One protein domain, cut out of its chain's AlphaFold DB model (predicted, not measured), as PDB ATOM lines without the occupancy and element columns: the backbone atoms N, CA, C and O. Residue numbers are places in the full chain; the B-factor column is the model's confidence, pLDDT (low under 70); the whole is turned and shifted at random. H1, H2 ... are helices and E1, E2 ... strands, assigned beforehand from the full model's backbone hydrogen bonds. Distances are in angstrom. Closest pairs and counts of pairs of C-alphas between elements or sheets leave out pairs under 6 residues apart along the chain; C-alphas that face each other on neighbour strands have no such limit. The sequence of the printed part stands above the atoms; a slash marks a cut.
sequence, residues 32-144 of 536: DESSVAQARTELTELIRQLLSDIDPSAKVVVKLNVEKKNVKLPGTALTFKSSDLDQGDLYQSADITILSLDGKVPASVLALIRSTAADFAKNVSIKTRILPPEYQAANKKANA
ATOM      1  N   ASP A  32      23.322 -17.375  -3.948       61.56
ATOM      2  CA  ASP A  32      22.139 -18.039  -4.511       61.56
ATOM      3  C   ASP A  32      22.023 -17.940  -6.045       61.56
ATOM      4  O   ASP A  32      21.491 -18.836  -6.687       61.56
ATOM      5  N   GLU A  33      22.492 -16.861  -6.677       69.69
ATOM      6  CA  GLU A  33      22.343 -16.696  -8.133       69.69
ATOM      7  C   GLU A  33      23.400 -17.486  -8.914       69.69
ATOM      8  O   GLU A  33      23.138 -17.939 -10.032       69.69
ATOM      9  N   SER A  34      24.575 -17.705  -8.314       76.44
ATOM     10  CA  SER A  34      25.658 -18.473  -8.933       76.44
ATOM     11  C   SER A  34      25.334 -19.968  -9.010       76.44
ATOM     12  O   SER A  34      25.606 -20.592 -10.034       76.44
ATOM     13  N   SER A  35      24.726 -20.543  -7.966       82.81
ATOM     14  CA  SER A  35      24.343 -21.963  -7.937       82.81
ATOM     15  C   SER A  35      23.232 -22.268  -8.947       82.81
ATOM     16  O   SER A  35      23.323 -23.239  -9.697       82.81
ATOM     17  N   VAL A  36      22.235 -21.384  -9.055       86.31
ATOM     18  CA  VAL A  36      21.146 -21.502 -10.036       86.31
ATOM     19  C   VAL A  36      21.674 -21.381 -11.466       86.31
ATOM     20  O   VAL A  36      21.241 -22.120 -12.351       86.31
ATOM     21  N   ALA A  37      22.620 -20.469 -11.717       87.38
ATOM     22  CA  ALA A  37      23.244 -20.327 -13.031       87.38
ATOM     23  C   ALA A  37      24.055 -21.576 -13.421       87.38
ATOM     24  O   ALA A  37      23.984 -22.013 -14.574       87.38
ATOM     25  N   GLN A  38      24.775 -22.174 -12.467       88.88
ATOM     26  CA  GLN A  38      25.540 -23.402 -12.679       88.88
ATOM     27  C   GLN A  38      24.624 -24.591 -12.991       88.88
ATOM     28  O   GLN A  38      24.766 -25.184 -14.058       88.88
ATOM     29  N   ALA A  39      23.620 -24.860 -12.149       89.56
ATOM     30  CA  ALA A  39      22.655 -25.943 -12.372       89.56
ATOM     31  C   ALA A  39      21.889 -25.776 -13.696       89.56
ATOM     32  O   ALA A  39      21.656 -26.734 -14.432       89.56
ATOM     33  N   ARG A  40      21.543 -24.533 -14.055       94.62
ATOM     34  CA  ARG A  40      20.933 -24.220 -15.353       94.62
ATOM     35  C   ARG A  40      21.857 -24.579 -16.515       94.62
ATOM     36  O   ARG A  40      21.373 -25.070 -17.534       94.62
ATOM     37  N   THR A  41      23.148 -24.286 -16.393       93.94
ATOM     38  CA  THR A  41      24.143 -24.548 -17.442       93.94
ATOM     39  C   THR A  41      24.350 -26.047 -17.616       93.94
ATOM     40  O   THR A  41      24.272 -26.540 -18.736       93.94
ATOM     41  N   GLU A  42      24.495 -26.769 -16.509       93.31
ATOM     42  CA  GLU A  42      24.648 -28.222 -16.479       93.31
ATOM     43  C   GLU A  42      23.449 -28.942 -17.109       93.31
ATOM     44  O   GLU A  42      23.614 -29.692 -18.071       93.31
ATOM     45  N   LEU A  43      22.223 -28.624 -16.671       95.25
ATOM     46  CA  LEU A  43      21.013 -29.204 -17.257       95.25
ATOM     47  C   LEU A  43      20.873 -28.849 -18.749       95.25
ATOM     48  O   LEU A  43      20.396 -29.658 -19.543       95.25
ATOM     49  N   THR A  44      21.305 -27.651 -19.159       96.75
ATOM     50  CA  THR A  44      21.301 -27.258 -20.578       96.75
ATOM     51  C   THR A  44      22.262 -28.117 -21.404       96.75
ATOM     52  O   THR A  44      21.915 -28.481 -22.528       96.75
ATOM     53  N   GLU A  45      23.442 -28.447 -20.871       95.56
ATOM     54  CA  GLU A  45      24.445 -29.255 -21.570       95.56
ATOM     55  C   GLU A  45      24.008 -30.714 -21.708       95.56
ATOM     56  O   GLU A  45      24.042 -31.254 -22.813       95.56
ATOM     57  N   LEU A  46      23.489 -31.313 -20.631       95.44
ATOM     58  CA  LEU A  46      22.966 -32.684 -20.649       95.44
ATOM     59  C   LEU A  46      21.860 -32.849 -21.698       95.44
ATOM     60  O   LEU A  46      21.886 -33.769 -22.514       95.44
ATOM     61  N   ILE A  47      20.903 -31.916 -21.735       96.62
ATOM     62  CA  ILE A  47      19.820 -31.954 -22.725       96.62
ATOM     63  C   ILE A  47      20.366 -31.731 -24.141       96.62
ATOM     64  O   ILE A  47      19.869 -32.345 -25.086       96.62
ATOM     65  N   ARG A  48      21.383 -30.877 -24.318       96.19
ATOM     66  CA  ARG A  48      22.012 -30.664 -25.630       96.19
ATOM     67  C   ARG A  48      22.690 -31.936 -26.133       96.19
ATOM     68  O   ARG A  48      22.522 -32.260 -27.303       96.19
ATOM     69  N   GLN A  49      23.389 -32.662 -25.263       94.94
ATOM     70  CA  GLN A  49      24.034 -33.930 -25.602       94.94
ATOM     71  C   GLN A  49      23.011 -35.005 -25.998       94.94
ATOM     72  O   GLN A  49      23.232 -35.739 -26.948       94.94
ATOM     73  N   LEU A  50      21.847 -35.055 -25.343       94.94
ATOM     74  CA  LEU A  50      20.764 -35.965 -25.745       94.94
ATOM     75  C   LEU A  50      20.130 -35.599 -27.098       94.94
ATOM     76  O   LEU A  50      19.563 -36.459 -27.772       94.94
ATOM     77  N   LEU A  51      20.170 -34.321 -27.481       95.50
ATOM     78  CA  LEU A  51      19.584 -33.829 -28.730       95.50
ATOM     79  C   LEU A  51      20.559 -33.840 -29.911       95.50
ATOM     80  O   LEU A  51      20.087 -33.784 -31.048       95.50
ATOM     81  N   SER A  52      21.875 -33.919 -29.679       94.56
ATOM     82  CA  SER A  52      22.888 -33.792 -30.738       94.56
ATOM     83  C   SER A  52      22.742 -34.833 -31.843       94.56
ATOM     84  O   SER A  52      23.016 -34.530 -33.002       94.56
ATOM     85  N   ASP A  53      22.252 -36.021 -31.498       90.62
ATOM     86  CA  ASP A  53      22.101 -37.139 -32.432       90.62
ATOM     87  C   ASP A  53      20.864 -37.005 -33.334       90.62
ATOM     88  O   ASP A  53      20.749 -37.689 -34.348       90.62
ATOM     89  N   ILE A  54      19.925 -36.125 -32.972       93.56
ATOM     90  CA  ILE A  54      18.621 -35.984 -33.638       93.56
ATOM     91  C   ILE A  54      18.530 -34.648 -34.358       93.56
ATOM     92  O   ILE A  54      18.160 -34.586 -35.528       93.56
ATOM     93  N   ASP A  55      18.855 -33.573 -33.647       94.50
ATOM     94  CA  ASP A  55      18.882 -32.218 -34.171       94.50
ATOM     95  C   ASP A  55      20.119 -31.509 -33.597       94.50
ATOM     96  O   ASP A  55      20.024 -30.822 -32.575       94.50
ATOM     97  N   PRO A  56      21.293 -31.637 -34.251       92.19
ATOM     98  CA  PRO A  56      22.528 -30.990 -33.801       92.19
ATOM     99  C   PRO A  56      22.427 -29.458 -33.803       92.19
ATOM    100  O   PRO A  56      23.260 -28.769 -33.217       92.19
ATOM    101  N   SER A  57      21.401 -28.905 -34.456       91.94
ATOM    102  CA  SER A  57      21.108 -27.476 -34.473       91.94
ATOM    103  C   SER A  57      20.110 -27.016 -33.411       91.94
ATOM    104  O   SER A  57      19.839 -25.809 -33.327       91.94
ATOM    105  N   ALA A  58      19.569 -27.927 -32.600       94.75
ATOM    106  CA  ALA A  58      18.603 -27.586 -31.573       94.75
ATOM    107  C   ALA A  58      19.214 -26.647 -30.522       94.75
ATOM    108  O   ALA A  58      20.318 -26.851 -30.015       94.75
ATOM    109  N   LYS A  59      18.463 -25.607 -30.149       95.50
ATOM    110  CA  LYS A  59      18.810 -24.734 -29.020       95.50
ATOM    111  C   LYS A  59      17.933 -25.057 -27.826       95.50
ATOM    112  O   LYS A  59      16.708 -25.035 -27.922       95.50
ATOM    113  N   VAL A  60      18.567 -25.292 -26.686       97.00
ATOM    114  CA  VAL A  60      17.886 -25.578 -25.423       97.00
ATOM    115  C   VAL A  60      17.908 -24.327 -24.555       97.00
ATOM    116  O   VAL A  60      18.963 -23.737 -24.326       97.00
ATOM    117  N   VAL A  61      16.736 -23.915 -24.075       96.88
ATOM    118  CA  VAL A  61      16.588 -22.849 -23.083       96.88
ATOM    119  C   VAL A  61      15.941 -23.445 -21.845       96.88
ATOM    120  O   VAL A  61      14.756 -23.768 -21.851       96.88
ATOM    121  N   VAL A  62      16.720 -23.564 -20.777       97.31
ATOM    122  CA  VAL A  62      16.239 -24.006 -19.465       97.31
ATOM    123  C   VAL A  62      15.926 -22.782 -18.613       97.31
ATOM    124  O   VAL A  62      16.710 -21.830 -18.590       97.31
ATOM    125  N   LYS A  63      14.798 -22.787 -17.903       96.75
ATOM    126  CA  LYS A  63      14.480 -21.831 -16.839       96.75
ATOM    127  C   LYS A  63      14.132 -22.608 -15.570       96.75
ATOM    128  O   LYS A  63      13.136 -23.323 -15.541       96.75
ATOM    129  N   LEU A  64      14.958 -22.455 -14.540       94.50
ATOM    130  CA  LEU A  64      14.739 -23.055 -13.226       94.50
ATOM    131  C   LEU A  64      14.025 -22.050 -12.320       94.50
ATOM    132  O   LEU A  64      14.447 -20.896 -12.223       94.50
ATOM    133  N   ASN A  65      12.945 -22.481 -11.673       92.19
ATOM    134  CA  ASN A  65      12.219 -21.686 -10.691       92.19
ATOM    135  C   ASN A  65      12.529 -22.230  -9.286       92.19
ATOM    136  O   ASN A  65      12.181 -23.366  -8.951       92.19
ATOM    137  N   VAL A  66      13.191 -21.407  -8.474       89.50
ATOM    138  CA  VAL A  66      13.530 -21.721  -7.080       89.50
ATOM    139  C   VAL A  66      12.354 -21.338  -6.190       89.50
ATOM    140  O   VAL A  66      11.886 -20.194  -6.226       89.50
ATOM    141  N   GLU A  67      11.870 -22.276  -5.379       82.56
ATOM    142  CA  GLU A  67      10.852 -21.964  -4.379       82.56
ATOM    143  C   GLU A  67      11.527 -21.295  -3.185       82.56
ATOM    144  O   GLU A  67      12.262 -21.920  -2.424       82.56
ATOM    145  N   LYS A  68      11.263 -20.001  -2.994       74.31
ATOM    146  CA  LYS A  68      11.687 -19.293  -1.783       74.31
ATOM    147  C   LYS A  68      10.818 -19.748  -0.613       74.31
ATOM    148  O   LYS A  68       9.862 -19.065  -0.240       74.31
ATOM    149  N   LYS A  69      11.131 -20.903  -0.022       64.81
ATOM    150  CA  LYS A  69      10.516 -21.313   1.242       64.81
ATOM    151  C   LYS A  69      11.084 -20.467   2.374       64.81
ATOM    152  O   LYS A  69      12.186 -20.695   2.859       64.81
ATOM    153  N   ASN A  70      10.290 -19.504   2.834       58.69
ATOM    154  CA  ASN A  70      10.511 -18.870   4.130       58.69
ATOM    155  C   ASN A  70      10.119 -19.871   5.222       58.69
ATOM    156  O   ASN A  70       8.968 -19.901   5.663       58.69
ATOM    157  N   VAL A  71      11.057 -20.721   5.637       55.97
ATOM    158  CA  VAL A  71      10.826 -21.643   6.751       55.97
ATOM    159  C   VAL A  71      10.885 -20.838   8.049       55.97
ATOM    160  O   VAL A  71      11.944 -20.365   8.461       55.97
ATOM    161  N   LYS A  72       9.724 -20.643   8.687       50.56
ATOM    162  CA  LYS A  72       9.650 -20.175  10.075       50.56
ATOM    163  C   LYS A  72       9.832 -21.384  10.983       50.56
ATOM    164  O   LYS A  72       9.002 -22.290  10.959       50.56
ATOM    165  N   LEU A  73      10.900 -21.399  11.775       46.56
ATOM    166  CA  LEU A  73      11.078 -22.422  12.801       46.56
ATOM    167  C   LEU A  73      10.008 -22.250  13.891       46.56
ATOM    168  O   LEU A  73       9.774 -21.123  14.345       46.56
ATOM    169  N   PRO A  74       9.358 -23.336  14.339       40.88
ATOM    170  CA  PRO A  74       8.392 -23.257  15.425       40.88
ATOM    171  C   PRO A  74       9.082 -22.728  16.693       40.88
ATOM    172  O   PRO A  74      10.051 -23.304  17.174       40.88
ATOM    173  N   GLY A  75       8.589 -21.600  17.213       55.03
ATOM    174  CA  GLY A  75       9.067 -20.993  18.462       55.03
ATOM    175  C   GLY A  75      10.152 -19.915  18.338       55.03
ATOM    176  O   GLY A  75      10.560 -19.384  19.367       55.03
ATOM    177  N   THR A  76      10.601 -19.530  17.135       52.19
ATOM    178  CA  THR A  76      11.564 -18.418  16.969       52.19
ATOM    179  C   THR A  76      11.115 -17.396  15.922       52.19
ATOM    180  O   THR A  76      10.468 -17.725  14.931       52.19
ATOM    181  N   ALA A  77      11.467 -16.122  16.134       54.75
ATOM    182  CA  ALA A  77      11.215 -15.033  15.182       54.75
ATOM    183  C   ALA A  77      12.245 -14.979  14.029       54.75
ATOM    184  O   ALA A  77      12.261 -14.019  13.260       54.75
ATOM    185  N   LEU A  78      13.119 -15.986  13.913       42.12
ATOM    186  CA  LEU A  78      14.207 -16.027  12.941       42.12
ATOM    187  C   LEU A  78      13.770 -16.788  11.682       42.12
ATOM    188  O   LEU A  78      13.437 -17.970  11.730       42.12
ATOM    189  N   THR A  79      13.779 -16.102  10.542       46.97
ATOM    190  CA  THR A  79      13.690 -16.710   9.206       46.97
ATOM    191  C   THR A  79      15.087 -17.088   8.729       46.97
ATOM    192  O   THR A  79      15.927 -16.205   8.546       46.97
ATOM    193  N   PHE A  80      15.327 -18.380   8.503       50.50
ATOM    194  CA  PHE A  80      16.567 -18.877   7.901       50.50
ATOM    195  C   PHE A  80      16.448 -18.885   6.371       50.50
ATOM    196  O   PHE A  80      15.381 -19.177   5.828       50.50
ATOM    197  N   LYS A  81      17.542 -18.555   5.676       55.47
ATOM    198  CA  LYS A  81      17.683 -18.790   4.231       55.47
ATOM    199  C   LYS A  81      18.215 -20.212   4.039       55.47
ATOM    200  O   LYS A  81      19.167 -20.593   4.707       55.47
ATOM    201  N   SER A  82      17.561 -20.997   3.189       53.94
ATOM    202  CA  SER A  82      17.730 -22.449   3.062       53.94
ATOM    203  C   SER A  82      18.958 -22.859   2.234       53.94
ATOM    204  O   SER A  82      18.807 -23.421   1.153       53.94
ATOM    205  N   SER A  83      20.170 -22.564   2.706       49.81
ATOM    206  CA  SER A  83      21.403 -22.935   1.990       49.81
ATOM    207  C   SER A  83      21.783 -24.420   2.089       49.81
ATOM    208  O   SER A  83      22.627 -24.856   1.316       49.81
ATOM    209  N   ASP A  84      21.150 -25.195   2.981       49.16
ATOM    210  CA  ASP A  84      21.626 -26.539   3.370       49.16
ATOM    211  C   ASP A  84      20.654 -27.683   2.993       49.16
ATOM    212  O   ASP A  84      20.679 -28.750   3.602       49.16
ATOM    213  N   LEU A  85      19.757 -27.475   2.022       56.47
ATOM    214  CA  LEU A  85      18.874 -28.534   1.505       56.47
ATOM    215  C   LEU A  85      19.543 -29.284   0.344       56.47
ATOM    216  O   LEU A  85      20.244 -28.672  -0.463       56.47
ATOM    217  N   ASP A  86      19.283 -30.592   0.235       57.41
ATOM    218  CA  ASP A  86      19.698 -31.416  -0.905       57.41
ATOM    219  C   ASP A  86      19.307 -30.746  -2.234       57.41
ATOM    220  O   ASP A  86      18.177 -30.282  -2.407       57.41
ATOM    221  N   GLN A  87      20.243 -30.687  -3.190       58.41
ATOM    222  CA  GLN A  87      20.100 -29.909  -4.433       58.41
ATOM    223  C   GLN A  87      18.849 -30.263  -5.259       58.41
ATOM    224  O   GLN A  87      18.302 -29.384  -5.925       58.41
ATOM    225  N   GLY A  88      18.356 -31.505  -5.177       54.28
ATOM    226  CA  GLY A  88      17.125 -31.941  -5.853       54.28
ATOM    227  C   GLY A  88      15.834 -31.347  -5.266       54.28
ATOM    228  O   GLY A  88      14.813 -31.277  -5.948       54.28
ATOM    229  N   ASP A  89      15.870 -30.858  -4.023       65.06
ATOM    230  CA  ASP A  89      14.722 -30.250  -3.341       65.06
ATOM    231  C   ASP A  89      14.673 -28.717  -3.465       65.06
ATOM    232  O   ASP A  89      13.665 -28.101  -3.101       65.06
ATOM    233  N   LEU A  90      15.725 -28.094  -4.010       72.62
ATOM    234  CA  LEU A  90      15.825 -26.640  -4.176       72.62
ATOM    235  C   LEU A  90      14.953 -26.092  -5.319       72.62
ATOM    236  O   LEU A  90      14.471 -24.955  -5.238       72.62
ATOM    237  N   TYR A  91      14.721 -26.870  -6.380       86.00
ATOM    238  CA  TYR A  91      14.016 -26.396  -7.573       86.00
ATOM    239  C   TYR A  91      12.593 -26.958  -7.659       86.00
ATOM    240  O   TYR A  91      12.354 -28.156  -7.823       86.00
ATOM    241  N   GLN A  92      11.603 -26.068  -7.597       90.44
ATOM    242  CA  GLN A  92      10.193 -26.461  -7.636       90.44
ATOM    243  C   GLN A  92       9.722 -26.781  -9.051       90.44
ATOM    244  O   GLN A  92       8.886 -27.673  -9.235       90.44
ATOM    245  N   SER A  93      10.242 -26.066 -10.051       93.88
ATOM    246  CA  SER A  93       9.953 -26.372 -11.446       93.88
ATOM    247  C   SER A  93      11.087 -26.027 -12.407       93.88
ATOM    248  O   SER A  93      11.837 -25.070 -12.205       93.88
ATOM    249  N   ALA A  94      11.175 -26.811 -13.479       96.50
ATOM    250  CA  ALA A  94      12.043 -26.585 -14.623       96.50
ATOM    251  C   ALA A  94      11.187 -26.414 -15.886       96.50
ATOM    252  O   ALA A  94      10.515 -27.346 -16.330       96.50
ATOM    253  N   ASP A  95      11.225 -25.219 -16.475       97.56
ATOM    254  CA  ASP A  95      10.617 -24.926 -17.772       97.56
ATOM    255  C   ASP A  95      11.688 -25.052 -18.863       97.56
ATOM    256  O   ASP A  95      12.574 -24.205 -19.002       97.56
ATOM    257  N   ILE A  96      11.606 -26.115 -19.656       97.88
ATOM    258  CA  ILE A  96      12.547 -26.430 -20.730       97.88
ATOM    259  C   ILE A  96      11.886 -26.089 -22.063       97.88
ATOM    260  O   ILE A  96      10.846 -26.639 -22.425       97.88
ATOM    261  N   THR A  97      12.495 -25.179 -22.820       97.69
ATOM    262  CA  THR A  97      12.076 -24.861 -24.188       97.69
ATOM    263  C   THR A  97      13.126 -25.353 -25.174       97.69
ATOM    264  O   THR A  97      14.260 -24.878 -25.160       97.69
ATOM    265  N   ILE A  98      12.739 -26.288 -26.039       97.50
ATOM    266  CA  ILE A  98      13.589 -26.832 -27.101       97.50
ATOM    267  C   ILE A  98      13.200 -26.149 -28.410       97.50
ATOM    268  O   ILE A  98      12.058 -26.256 -28.860       97.50
ATOM    269  N   LEU A  99      14.143 -25.424 -29.006       96.62
ATOM    270  CA  LEU A  99      13.997 -24.791 -30.311       96.62
ATOM    271  C   LEU A  99      14.651 -25.690 -31.362       96.62
ATOM    272  O   LEU A  99      15.875 -25.721 -31.453       96.62
ATOM    273  N   SER A 100      13.839 -26.412 -32.126       96.12
ATOM    274  CA  SER A 100      14.283 -27.372 -33.145       96.12
ATOM    275  C   SER A 100      13.929 -26.875 -34.550       96.12
ATOM    276  O   SER A 100      13.004 -26.072 -34.703       96.12
ATOM    277  N   LEU A 101      14.664 -27.305 -35.580       92.12
ATOM    278  CA  LEU A 101      14.425 -26.868 -36.963       92.12
ATOM    279  C   LEU A 101      13.022 -27.219 -37.470       92.12
ATOM    280  O   LEU A 101      12.377 -26.387 -38.106       92.12
ATOM    281  N   ASP A 102      12.544 -28.426 -37.179       89.81
ATOM    282  CA  ASP A 102      11.233 -28.924 -37.609       89.81
ATOM    283  C   ASP A 102      10.177 -28.873 -36.488       89.81
ATOM    284  O   ASP A 102       8.991 -29.117 -36.724       89.81
ATOM    285  N   GLY A 103      10.600 -28.522 -35.268       86.12
ATOM    286  CA  GLY A 103       9.759 -28.486 -34.074       86.12
ATOM    287  C   GLY A 103       9.310 -29.868 -33.592       86.12
ATOM    288  O   GLY A 103       8.457 -29.941 -32.700       86.12
ATOM    289  N   LYS A 104       9.854 -30.955 -34.153       90.75
ATOM    290  CA  LYS A 104       9.458 -32.335 -33.863       90.75
ATOM    291  C   LYS A 104      10.594 -33.068 -33.160       90.75
ATOM    292  O   LYS A 104      11.470 -33.652 -33.778       90.75
ATOM    293  N   VAL A 105      10.517 -33.117 -31.835       95.06
ATOM    294  CA  VAL A 105      11.367 -34.009 -31.037       95.06
ATOM    295  C   VAL A 105      10.597 -35.313 -30.794       95.06
ATOM    296  O   VAL A 105       9.443 -35.240 -30.354       95.06
ATOM    297  N   PRO A 106      11.180 -36.498 -31.063       96.06
ATOM    298  CA  PRO A 106      10.525 -37.775 -30.796       96.06
ATOM    299  C   PRO A 106      10.045 -37.892 -29.343       96.06
ATOM    300  O   PRO A 106      10.737 -37.485 -28.408       96.06
ATOM    301  N   ALA A 107       8.869 -38.491 -29.137       95.31
ATOM    302  CA  ALA A 107       8.277 -38.635 -27.804       95.31
ATOM    303  C   ALA A 107       9.170 -39.427 -26.830       95.31
ATOM    304  O   ALA A 107       9.197 -39.119 -25.641       95.31
ATOM    305  N   SER A 108       9.933 -40.403 -27.335       92.12
ATOM    306  CA  SER A 108      10.921 -41.166 -26.562       92.12
ATOM    307  C   SER A 108      12.023 -40.274 -25.985       92.12
ATOM    308  O   SER A 108      12.387 -40.406 -24.822       92.12
ATOM    309  N   VAL A 109      12.503 -39.312 -26.769       95.25
ATOM    310  CA  VAL A 109      13.565 -38.380 -26.365       95.25
ATOM    311  C   VAL A 109      13.016 -37.334 -25.407       95.25
ATOM    312  O   VAL A 109      13.659 -37.009 -24.416       95.25
ATOM    313  N   LEU A 110      11.784 -36.866 -25.628       96.62
ATOM    314  CA  LEU A 110      11.093 -36.003 -24.666       96.62
ATOM    315  C   LEU A 110      10.875 -36.695 -23.310       96.62
ATOM    316  O   LEU A 110      10.938 -36.026 -22.280       96.62
ATOM    317  N   ALA A 111      10.631 -38.010 -23.296       94.25
ATOM    318  CA  ALA A 111      10.529 -38.786 -22.061       94.25
ATOM    319  C   ALA A 111      11.881 -38.882 -21.335       94.25
ATOM    320  O   ALA A 111      11.918 -38.666 -20.127       94.25
ATOM    321  N   LEU A 112      12.975 -39.110 -22.070       93.62
ATOM    322  CA  LEU A 112      14.332 -39.147 -21.514       93.62
ATOM    323  C   LEU A 112      14.767 -37.778 -20.965       93.62
ATOM    324  O   LEU A 112      15.242 -37.677 -19.841       93.62
ATOM    325  N   ILE A 113      14.511 -36.695 -21.706       96.50
ATOM    326  CA  ILE A 113      14.758 -35.324 -21.231       96.50
ATOM    327  C   ILE A 113      13.944 -35.045 -19.963       96.50
ATOM    328  O   ILE A 113      14.438 -34.399 -19.040       96.50
ATOM    329  N   ARG A 114      12.696 -35.532 -19.894       97.06
ATOM    330  CA  ARG A 114      11.856 -35.375 -18.704       97.06
ATOM    331  C   ARG A 114      12.421 -36.129 -17.506       97.06
ATOM    332  O   ARG A 114      12.394 -35.555 -16.425       97.06
ATOM    333  N   SER A 115      12.914 -37.358 -17.676       92.69
ATOM    334  CA  SER A 115      13.534 -38.100 -16.573       92.69
ATOM    335  C   SER A 115      14.812 -37.419 -16.098       92.69
ATOM    336  O   SER A 115      14.929 -37.158 -14.911       92.69
ATOM    337  N   THR A 116      15.699 -37.012 -17.011       92.56
ATOM    338  CA  THR A 116      16.938 -36.302 -16.650       92.56
ATOM    339  C   THR A 116      16.656 -34.985 -15.928       92.56
ATOM    340  O   THR A 116      17.339 -34.635 -14.977       92.56
ATOM    341  N   ALA A 117      15.631 -34.237 -16.343       94.62
ATOM    342  CA  ALA A 117      15.257 -32.993 -15.677       94.62
ATOM    343  C   ALA A 117      14.522 -33.201 -14.340       94.62
ATOM    344  O   ALA A 117      14.517 -32.287 -13.513       94.62
ATOM    345  N   ALA A 118      13.894 -34.364 -14.127       92.62
ATOM    346  CA  ALA A 118      13.212 -34.687 -12.875       92.62
ATOM    347  C   ALA A 118      14.199 -34.866 -11.712       92.62
ATOM    348  O   ALA A 118      13.832 -34.600 -10.570       92.62
ATOM    349  N   ASP A 119      15.454 -35.212 -12.012       88.69
ATOM    350  CA  ASP A 119      16.544 -35.255 -11.031       88.69
ATOM    351  C   ASP A 119      16.917 -33.852 -10.514       88.69
ATOM    352  O   ASP A 119      17.444 -33.708  -9.412       88.69
ATOM    353  N   PHE A 120      16.610 -32.800 -11.287       89.69
ATOM    354  CA  PHE A 120      16.891 -31.410 -10.927       89.69
ATOM    355  C   PHE A 120      15.689 -30.694 -10.309       89.69
ATOM    356  O   PHE A 120      15.887 -29.839  -9.454       89.69
ATOM    357  N   ALA A 121      14.456 -30.960 -10.758       93.00
ATOM    358  CA  ALA A 121      13.273 -30.228 -10.304       93.00
ATOM    359  C   ALA A 121      12.014 -31.096 -10.217       93.00
ATOM    360  O   ALA A 121      11.730 -31.902 -11.101       93.00
ATOM    361  N   LYS A 122      11.172 -30.823  -9.211       90.81
ATOM    362  CA  LYS A 122       9.940 -31.596  -8.947       90.81
ATOM    363  C   LYS A 122       8.930 -31.566 -10.092       90.81
ATOM    364  O   LYS A 122       8.268 -32.562 -10.360       90.81
ATOM    365  N   ASN A 123       8.783 -30.418 -10.751       94.19
ATOM    366  CA  ASN A 123       7.832 -30.241 -11.846       94.19
ATOM    367  C   ASN A 123       8.556 -29.842 -13.130       94.19
ATOM    368  O   ASN A 123       9.069 -28.730 -13.241       94.19
ATOM    369  N   VAL A 124       8.545 -30.716 -14.131       96.81
ATOM    370  CA  VAL A 124       9.220 -30.466 -15.409       96.81
ATOM    371  C   VAL A 124       8.194 -30.172 -16.504       96.81
ATOM    372  O   VAL A 124       7.381 -31.029 -16.861       96.81
ATOM    373  N   SER A 125       8.258 -28.974 -17.089       97.44
ATOM    374  CA  SER A 125       7.485 -28.596 -18.276       97.44
ATOM    375  C   SER A 125       8.405 -28.531 -19.488       97.44
ATOM    376  O   SER A 125       9.368 -27.772 -19.492       97.44
ATOM    377  N   ILE A 126       8.107 -29.300 -20.537       97.75
ATOM    378  CA  ILE A 126       8.889 -29.291 -21.781       97.75
ATOM    379  C   ILE A 126       8.016 -28.744 -22.905       97.75
ATOM    380  O   ILE A 126       6.913 -29.240 -23.139       97.75
ATOM    381  N   LYS A 127       8.511 -27.726 -23.610       97.56
ATOM    382  CA  LYS A 127       7.865 -27.127 -24.783       97.56
ATOM    383  C   LYS A 127       8.807 -27.204 -25.974       97.56
ATOM    384  O   LYS A 127       9.917 -26.684 -25.918       97.56
ATOM    385  N   THR A 128       8.348 -27.791 -27.069       97.06
ATOM    386  CA  THR A 128       9.054 -27.739 -28.351       97.06
ATOM    387  C   THR A 128       8.517 -26.573 -29.176       97.06
ATOM    388  O   THR A 128       7.313 -26.309 -29.207       97.06
ATOM    389  N   ARG A 129       9.409 -25.816 -29.812       96.56
ATOM    390  CA  ARG A 129       9.051 -24.753 -30.758       96.56
ATOM    391  C   ARG A 129       9.944 -24.841 -31.985       96.56
ATOM    392  O   ARG A 129      11.090 -25.273 -31.899       96.56
ATOM    393  N   ILE A 130       9.412 -24.387 -33.112       95.50
ATOM    394  CA  ILE A 130      10.192 -24.231 -34.337       95.50
ATOM    395  C   ILE A 130      11.188 -23.087 -34.128       95.50
ATOM    396  O   ILE A 130      10.835 -22.028 -33.598       95.50
ATOM    397  N   LEU A 131      12.439 -23.309 -34.524       93.25
ATOM    398  CA  LEU A 131      13.501 -22.314 -34.466       93.25
ATOM    399  C   LEU A 131      13.093 -21.076 -35.296       93.25
ATOM    400  O   LEU A 131      12.716 -21.246 -36.455       93.25
ATOM    401  N   PRO A 132      13.153 -19.838 -34.764       92.69
ATOM    402  CA  PRO A 132      12.741 -18.654 -35.518       92.69
ATOM    403  C   PRO A 132      13.526 -18.490 -36.832       92.69
ATOM    404  O   PRO A 132      14.720 -18.808 -36.865       92.69
ATOM    405  N   PRO A 133      12.907 -17.963 -37.908       88.56
ATOM    406  CA  PRO A 133      13.517 -17.886 -39.240       88.56
ATOM    407  C   PRO A 133      14.841 -17.106 -39.270       88.56
ATOM    408  O   PRO A 133      15.739 -17.459 -40.032       88.56
ATOM    409  N   GLU A 134      15.013 -16.117 -38.390       89.00
ATOM    410  CA  GLU A 134      16.274 -15.379 -38.210       89.00
ATOM    411  C   GLU A 134      17.445 -16.306 -37.837       89.00
ATOM    412  O   GLU A 134      18.542 -16.203 -38.388       89.00
ATOM    413  N   TYR A 135      17.199 -17.276 -36.952       85.12
ATOM    414  CA  TYR A 135      18.194 -18.271 -36.553       85.12
ATOM    415  C   TYR A 135      18.354 -19.379 -37.592       85.12
ATOM    416  O   TYR A 135      19.464 -19.874 -37.769       85.12
ATOM    417  N   GLN A 136      17.288 -19.742 -38.314       86.31
ATOM    418  CA  GLN A 136      17.388 -20.692 -39.427       86.31
ATOM    419  C   GLN A 136      18.301 -20.153 -40.538       86.31
ATOM    420  O   GLN A 136      19.127 -20.892 -41.072       86.31
ATOM    421  N   ALA A 137      18.195 -18.859 -40.857       84.94
ATOM    422  CA  ALA A 137      19.050 -18.201 -41.843       84.94
ATOM    423  C   ALA A 137      20.522 -18.158 -41.395       84.94
ATOM    424  O   ALA A 137      21.417 -18.454 -42.188       84.94
ATOM    425  N   ALA A 138      20.776 -17.856 -40.116       82.75
ATOM    426  CA  ALA A 138      22.125 -17.876 -39.552       82.75
ATOM    427  C   ALA A 138      22.748 -19.283 -39.589       82.75
ATOM    428  O   ALA A 138      23.913 -19.426 -39.954       82.75
ATOM    429  N   ASN A 139      21.965 -20.324 -39.286       78.44
ATOM    430  CA  ASN A 139      22.456 -21.703 -39.291       78.44
ATOM    431  C   ASN A 139      22.714 -22.227 -40.709       78.44
ATOM    432  O   ASN A 139      23.725 -22.877 -40.953       78.44
ATOM    433  N   LYS A 140      21.859 -21.868 -41.679       80.06
ATOM    434  CA  LYS A 140      22.117 -22.146 -43.103       80.06
ATOM    435  C   LYS A 140      23.403 -21.484 -43.596       80.06
ATOM    436  O   LYS A 140      24.083 -22.056 -44.434       80.06
ATOM    437  N   LYS A 141      23.747 -20.300 -43.075       78.81
ATOM    438  CA  LYS A 141      24.991 -19.601 -43.422       78.81
ATOM    439  C   LYS A 141      26.224 -20.217 -42.749       78.81
ATOM    440  O   LYS A 141      27.278 -20.241 -43.369       78.81
ATOM    441  N   ALA A 142      26.094 -20.709 -41.515       74.25
ATOM    442  CA  ALA A 142      27.180 -21.362 -40.779       74.25
ATOM    443  C   ALA A 142      27.490 -22.780 -41.295       74.25
ATOM    444  O   ALA A 142      28.648 -23.178 -41.309       74.25
ATOM    445  N   ASN A 143      26.466 -23.503 -41.760       71.31
ATOM    446  CA  ASN A 143      26.584 -24.877 -42.261       71.31
ATOM    447  C   ASN A 143      26.651 -24.968 -43.793       71.31
ATOM    448  O   ASN A 143      26.673 -26.071 -44.337       71.31
ATOM    449  N   ALA A 144      26.662 -23.836 -44.505       65.88
ATOM    450  CA  ALA A 144      26.983 -23.847 -45.923       65.88
ATOM    451  C   ALA A 144      28.443 -24.310 -46.058       65.88
ATOM    452  O   ALA A 144      29.321 -23.650 -45.490       65.88
TER     453      ALA A 144
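Overview. This is residues 32 to 144 of the 536 residues of an uncharacterized protein of Proteobacteria bacterium (UniProt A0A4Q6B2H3). A sheet of three strands, E1, E2 and E3, is covered on one face by two helices, H1 and H2, that run side by side in opposite ways, while its other face is bare. The long link between E1 and E2 reaches out beyond one end of the sheet as a thin arm, with residues 71 to 80 sticking out far from the body, and the helix H3 lies beyond the other end; arm, sheet and H3 together make the long axis. The printed part has 113 residues with three named helices and three named strands, in the order H1 E1 E2 H2 E3 H3, and its class is mixed, helices and strands. The sheet runs E1 E2 E3 and is mixed, E1 antiparallel to E2 and E2 parallel to E3. The whole is loose, with a radius of gyration of the C-alphas of 17.6 A, and the C-alphas span 66 by 27 by 18 A, a rod.

Along the chain. H1 is residues 32 to 51, from C-alpha 32 at (22.139, -18.039, -4.511) to C-alpha 51, 29.0 A away. E1, residues 59 to 66, is 22.8 A long. E2, residues 91 to 100, is the longest strand by residues; it begins with C-alpha 91 at (14.016, -26.396, -7.573) and is 25.6 A long. H2, residues 107 to 118, is 16.2 A long. E3, residues 123 to 130, is 23.4 A long. H3, residues 133 to 142, is 14.2 A long and ends with C-alpha 142 at (27.180, -21.362, -40.779).

Arrangement. In the sheet, E2 is the inner strand, and E1 and E3 are the edge strands. E1 and E2 form a hairpin, antiparallel with 167 degrees between their directions; N 61 and O 97 are within hydrogen-bond range at 2.9 A, and N 95 and O 63 at 2.8 A. E2 and E3 are parallel, with 15 degrees between their directions; N 96 and O 125 are within range at 2.8 A, and N 125 and O 94 at 2.9 A. E2, H2 and E3 form a strand-helix-strand unit, two parallel neighbour strands with a helix between them along the chain, and its crossover is right-handed. H1 and H2 are on the same face of the sheet, and with it they make two layers, helices on one face of a sheet. H1 is over E1 and E2 at a height over the sheet of 7.3 A, slantwise to the strands, at 36 degrees to E1 on the local plane; the closest C-alphas of H1 and E1 are those of Thr 44 and Val 62, 6.1 A apart. H2 is over E3 and, only just, over E2, where 3 of its 12 C-alphas fall; its height over the sheet is 9.5 A. It runs slantwise to the strands, at 38 degrees to E3 on the local plane, and the closest C-alphas of H2 and E3 are those of Ala 118 and Val 124, 6.3 A apart. H1 touches H2 with residues 43 to 51 alone, at a shallow tilt of 24 degrees, opposite ways; their closest C-alphas are those of Ile 47 and Ile 113, 6.3 A apart. H3 is not on the sheet, but only just, with 4 pairs of C-alphas within 10 A, and it is apart from H1 and from H2. In H2 and H3 every O i to N i+4 pair is within hydrogen-bond range; in H1, 15 of 16 are.

Size, cuts and confidence. The two C-alphas farthest apart, those of Gly 75 and Ala 144, are 66.9 A from each other. The printed part has no cut. The link from E1 to E2 is long, residues 67 to 90; in it residues 71 to 72 make a short antiparallel pairing with residues 79 to 80. The links from H2 to E3 and from E3 to H3 are tight. The mean pLDDT of the printed part is 83.8; it is under 70 in residues 32 to 33, 69 to 89 and 144 of this predicted model.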